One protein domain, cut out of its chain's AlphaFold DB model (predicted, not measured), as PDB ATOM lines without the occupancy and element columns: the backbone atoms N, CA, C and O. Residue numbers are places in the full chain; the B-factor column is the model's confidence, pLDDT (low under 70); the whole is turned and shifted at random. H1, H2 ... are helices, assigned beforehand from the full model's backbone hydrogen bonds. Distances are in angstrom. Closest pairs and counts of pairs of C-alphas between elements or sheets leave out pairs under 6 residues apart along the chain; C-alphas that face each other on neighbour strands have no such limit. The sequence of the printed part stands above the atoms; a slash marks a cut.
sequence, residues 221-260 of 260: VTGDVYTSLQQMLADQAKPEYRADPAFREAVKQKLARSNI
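AT A GLANCE: This is residues 221 to 260 of the 260 residues of an uncharacterized protein of Mesorhizobium sp (UniProt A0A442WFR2). Two helices, H1 and the longer H3, lie side by side and run opposite ways, with the small helix H2 at the turn between them at one end. At the other end residues 221 to 228 cross from beside the end of H3 to the start of H1, and the last residues, 258 to 260, fold back toward H1. The printed part has 40 residues with three named helices, H1, H2 and H3 in chain order, and no named strand; the class is all helix. The whole is compact, with a radius of gyration of the C-alphas of 9.8 A, and only just elongated, spanning 28 by 18 by 12 A.

IN THESE COORDINATES: After residues 221 to 228, H1 takes residues 229 to 237 and is 12.1 A long from C-alpha 229 at (355.330, 220.017, 224.825) to its last C-alpha. H2 takes residues 240 to 243, 4.9 A from first to last C-alpha. H3 takes residues 245 to 257 and is 18.7 A long, ending with C-alpha 257 at (368.589, 217.380, 224.200).

HOW THE PARTS SIT: H3 touches H1 with residues 251 to 255 alone; the closest C-alphas of the two helices, those of Asp 235 and Val 251, are 7.1 A apart. Their lines stand at a shallow tilt of 10 degrees, opposite ways. H1 and H2 are close but not clearly touching, with the closest C-alphas, those of Asp 235 and Tyr 241, 7.2 A apart. H2 and H3 touch only at the corner, with residues 247 to 248 of H3 alone; the C-alphas of Tyr 241 and Arg 248 are closest, at 5.2 A. In H1 and H3 every O i to N i+4 pair is within hydrogen-bond range, and H2 is too short for such a pair.

THE WHOLE: The C-alphas of Val 221 and Ala 243, the two farthest apart, are 28.3 A apart. The printed part has no cut and ends at Ile 260, the chain's last residue. The links from H1 to H2 and from H2 to H3 are tight. The mean pLDDT of the printed part is 82.0, and residues 221 to 223 and residue 260 are under 70.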
ATOM      1  N   VAL A 221     372.003 224.260 219.817       48.84
ATOM      2  CA  VAL A 221     371.924 222.804 219.734       48.84
ATOM      3  C   VAL A 221     371.794 222.479 218.249       48.84
ATOM      4  O   VAL A 221     370.726 222.623 217.663       48.84
ATOM      5  N   THR A 222     372.897 222.113 217.599       51.59
ATOM      6  CA  THR A 222     372.876 221.615 216.224       51.59
ATOM      7  C   THR A 222     372.341 220.191 216.268       51.59
ATOM      8  O   THR A 222     373.090 219.223 216.391       51.59
ATOM      9  N   GLY A 223     371.018 220.087 216.261       61.06
ATOM     10  CA  GLY A 223     370.265 218.844 216.264       61.06
ATOM     11  C   GLY A 223     368.805 219.123 216.592       61.06
ATOM     12  O   GLY A 223     368.505 220.052 217.337       61.06
ATOM     13  N   ASP A 224     367.897 218.315 216.046       73.69
ATOM     14  CA  ASP A 224     366.474 218.437 216.353       73.69
ATOM     15  C   ASP A 224     366.261 218.366 217.872       73.69
ATOM     16  O   ASP A 224     366.657 217.385 218.518       73.69
ATOM     17  N   VAL A 225     365.625 219.407 218.412       82.62
ATOM     18  CA  VAL A 225     365.107 219.518 219.781       82.62
ATOM     19  C   VAL A 225     363.605 219.771 219.726       82.62
ATOM     20  O   VAL A 225     363.072 220.246 218.721       82.62
ATOM     21  N   TYR A 226     362.899 219.434 220.795       82.38
ATOM     22  CA  TYR A 226     361.539 219.892 221.004       82.38
ATOM     23  C   TYR A 226     361.566 221.343 221.459       82.38
ATOM     24  O   TYR A 226     362.305 221.711 222.367       82.38
ATOM     25  N   THR A 227     360.734 222.152 220.817       78.44
ATOM     26  CA  THR A 227     360.540 223.566 221.172       78.44
ATOM     27  C   THR A 227     359.244 223.788 221.956       78.44
ATOM     28  O   THR A 227     358.999 224.885 222.443       78.44
ATOM     29  N   SER A 228     358.404 222.751 222.086       82.00
ATOM     30  CA  SER A 228     357.164 222.769 222.870       82.00
ATOM     31  C   SER A 228     356.716 221.359 223.272       82.00
ATOM     32  O   SER A 228     357.012 220.375 222.585       82.00
ATOM     33  N   LEU A 229     355.932 221.269 224.351       80.94
ATOM     34  CA  LEU A 229     355.330 220.017 224.825       80.94
ATOM     35  C   LEU A 229     354.421 219.370 223.767       80.94
ATOM     36  O   LEU A 229     354.355 218.150 223.646       80.94
ATOM     37  N   GLN A 230     353.757 220.185 222.952       84.50
ATOM     38  CA  GLN A 230     352.877 219.752 221.872       84.50
ATOM     39  C   GLN A 230     353.642 218.973 220.793       84.50
ATOM     40  O   GLN A 230     353.128 217.977 220.290       84.50
ATOM     41  N   GLN A 231     354.878 219.373 220.469       80.25
ATOM     42  CA  GLN A 231     355.722 218.630 219.527       80.25
ATOM     43  C   GLN A 231     356.151 217.271 220.092       80.25
ATOM     44  O   GLN A 231     356.135 216.280 219.364       80.25
ATOM     45  N   MET A 232     356.476 217.204 221.387       85.25
ATOM     46  CA  MET A 232     356.784 215.936 222.056       85.25
ATOM     47  C   MET A 232     355.573 214.996 222.032       85.25
ATOM     48  O   MET A 232     355.701 213.827 221.672       85.25
ATOM     49  N   LEU A 233     354.389 215.508 222.376       84.88
ATOM     50  CA  LEU A 233     353.155 214.723 222.380       84.88
ATOM     51  C   LEU A 233     352.773 214.244 220.976       84.88
ATOM     52  O   LEU A 233     352.308 213.117 220.833       84.88
ATOM     53  N   ALA A 234     353.010 215.049 219.937       86.56
ATOM     54  CA  ALA A 234     352.784 214.644 218.553       86.56
ATOM     55  C   ALA A 234     353.690 213.471 218.137       86.56
ATOM     56  O   ALA A 234     353.208 212.511 217.537       86.56
ATOM     57  N   ASP A 235     354.978 213.507 218.497       86.69
ATOM     58  CA  ASP A 235     355.908 212.406 218.216       86.69
ATOM     59  C   ASP A 235     355.612 211.154 219.067       86.69
ATOM     60  O   ASP A 235     355.818 210.038 218.601       86.69
ATOM     61  N   GLN A 236     355.049 211.305 220.268       86.25
ATOM     62  CA  GLN A 236     354.593 210.179 221.100       86.25
ATOM     63  C   GLN A 236     353.241 209.588 220.661       86.25
ATOM     64  O   GLN A 236     352.966 208.411 220.916       86.25
ATOM     65  N   ALA A 237     352.380 210.386 220.024       90.06
ATOM     66  CA  ALA A 237     351.075 209.950 219.526       90.06
ATOM     67  C   ALA A 237     351.177 209.115 218.242       90.06
ATOM     68  O   ALA A 237     350.257 208.354 217.929       90.06
ATOM     69  N   LYS A 238     352.297 209.228 217.523       92.50
ATOM     70  CA  LYS A 238     352.592 208.467 216.309       92.50
ATOM     71  C   LYS A 238     352.563 206.949 216.564       92.50
ATOM     72  O   LYS A 238     353.158 206.482 217.542       92.50
ATOM     73  N   PRO A 239     351.898 206.143 215.711       89.88
ATOM     74  CA  PRO A 239     351.892 204.683 215.844       89.88
ATOM     75  C   PRO A 239     353.307 204.083 215.772       89.88
ATOM     76  O   PRO A 239     353.586 203.083 216.440       89.88
ATOM     77  N   GLU A 240     354.223 204.742 215.064       89.69
ATOM     78  CA  GLU A 240     355.644 204.406 214.963       89.69
ATOM     79  C   GLU A 240     356.337 204.410 216.333       89.69
ATOM     80  O   GLU A 240     357.204 203.581 216.581       89.69
ATOM     81  N   TYR A 241     355.899 205.243 217.284       87.88
ATOM     82  CA  TYR A 241     356.426 205.229 218.654       87.88
ATOM     83  C   TYR A 241     356.108 203.926 219.402       87.88
ATOM     84  O   TYR A 241     356.820 203.517 220.320       87.88
ATOM     85  N   ARG A 242     355.047 203.210 219.028       85.44
ATOM     86  CA  ARG A 242     354.734 201.902 219.622       85.44
ATOM     87  C   ARG A 242     355.327 200.753 218.815       85.44
ATOM     88  O   ARG A 242     355.785 199.782 219.421       85.44
ATOM     89  N   ALA A 243     355.351 200.882 217.493       89.50
ATOM     90  CA  ALA A 243     355.779 199.831 216.579       89.50
ATOM     91  C   ALA A 243     357.304 199.752 216.389       89.50
ATOM     92  O   ALA A 243     357.828 198.646 216.276       89.50
ATOM     93  N   ASP A 244     358.019 200.881 216.400       93.06
ATOM     94  CA  ASP A 244     359.442 200.951 216.056       93.06
ATOM     95  C   ASP A 244     360.327 201.314 217.274       93.06
ATOM     96  O   ASP A 244     360.265 202.430 217.809       93.06
ATOM     97  N   PRO A 245     361.186 200.385 217.740       86.88
ATOM     98  CA  PRO A 245     362.186 200.661 218.768       86.88
ATOM     99  C   PRO A 245     363.175 201.781 218.410       86.88
ATOM    100  O   PRO A 245     363.562 202.532 219.304       86.88
ATOM    101  N   ALA A 246     363.568 201.916 217.141       87.12
ATOM    102  CA  ALA A 246     364.521 202.932 216.697       87.12
ATOM    103  C   ALA A 246     363.902 204.333 216.756       87.12
ATOM    104  O   ALA A 246     364.530 205.270 217.254       87.12
ATOM    105  N   PHE A 247     362.638 204.465 216.344       87.44
ATOM    106  CA  PHE A 247     361.898 205.720 216.461       87.44
ATOM    107  C   PHE A 247     361.706 206.143 217.926       87.44
ATOM    108  O   PHE A 247     361.902 207.311 218.266       87.44
ATOM    109  N   ARG A 248     361.412 205.201 218.835       90.25
ATOM    110  CA  ARG A 248     361.372 205.496 220.281       90.25
ATOM    111  C   ARG A 248     362.690 206.033 220.810       90.25
ATOM    112  O   ARG A 248     362.687 206.965 221.611       90.25
ATOM    113  N   GLU A 249     363.795 205.426 220.403       86.19
ATOM    114  CA  GLU A 249     365.114 205.834 220.869       86.19
ATOM    115  C   GLU A 249     365.482 207.220 220.331       86.19
ATOM    116  O   GLU A 249     365.940 208.072 221.090       86.19
ATOM    117  N   ALA A 250     365.153 207.512 219.070       83.12
ATOM    118  CA  ALA A 250     365.305 208.845 218.493       83.12
ATOM    119  C   ALA A 250     364.492 209.908 219.258       83.12
ATOM    120  O   ALA A 250     365.014 210.983 219.565       83.12
ATOM    121  N   VAL A 251     363.246 209.599 219.639       87.00
ATOM    122  CA  VAL A 251     362.389 210.483 220.449       87.00
ATOM    123  C   VAL A 251     362.980 210.724 221.841       87.00
ATOM    124  O   VAL A 251     362.989 211.869 222.295       87.00
ATOM    125  N   LYS A 252     363.520 209.693 222.505       82.62
ATOM    126  CA  LYS A 252     364.196 209.824 223.811       82.62
ATOM    127  C   LYS A 252     365.464 210.662 223.724       82.62
ATOM    128  O   LYS A 252     365.677 211.535 224.559       82.62
ATOM    129  N   GLN A 253     366.288 210.431 222.705       83.38
ATOM    130  CA  GLN A 253     367.508 211.204 222.485       83.38
ATOM    131  C   GLN A 253     367.193 212.669 222.170       83.38
ATOM    132  O   GLN A 253     367.884 213.563 222.651       83.38
ATOM    133  N   LYS A 254     366.133 212.928 221.398       85.19
ATOM    134  CA  LYS A 254     365.628 214.278 221.135       85.19
ATOM    135  C   LYS A 254     365.123 214.943 222.412       85.19
ATOM    136  O   LYS A 254     365.509 216.077 222.680       85.19
ATOM    137  N   LEU A 255     364.357 214.229 223.239       83.88
ATOM    138  CA  LEU A 255     363.908 214.716 224.546       83.88
ATOM    139  C   LEU A 255     365.088 215.048 225.469       83.88
ATOM    140  O   LEU A 255     365.100 216.119 226.055       83.88
ATOM    141  N   ALA A 256     366.115 214.196 225.529       80.88
ATOM    142  CA  ALA A 256     367.306 214.420 226.351       80.88
ATOM    143  C   ALA A 256     368.123 215.665 225.947       80.88
ATOM    144  O   ALA A 256     368.870 216.197 226.763       80.88
ATOM    145  N   ARG A 257     367.989 216.128 224.696       77.75
ATOM    146  CA  ARG A 257     368.589 217.380 224.200       77.75
ATOM    147  C   ARG A 257     367.671 218.597 224.348       77.75
ATOM    148  O   ARG A 257     368.109 219.713 224.087       77.75
ATOM    149  N   SER A 258     366.403 218.387 224.696       81.75
ATOM    150  CA  SER A 258     365.381 219.433 224.772       81.75
ATOM    151  C   SER A 258     365.250 219.956 226.199       81.75
ATOM    152  O   SER A 258     365.388 219.195 227.150       81.75
ATOM    153  N   ASN A 259     364.938 221.242 226.345       74.25
ATOM    154  CA  ASN A 259     364.643 221.870 227.634       74.25
ATOM    155  C   ASN A 259     363.231 222.480 227.576       74.25
ATOM    156  O   ASN A 259     363.092 223.689 227.390       74.25
ATOM    157  N   ILE A 260     362.210 221.615 227.617       67.00
ATOM    158  CA  ILE A 260     360.774 221.957 227.569       67.00
ATOM    159  C   ILE A 260     360.046 221.517 228.835       67.00
ATOM    160  O   ILE A 260     360.535 220.568 229.486       67.00
TER     161      ILE A 260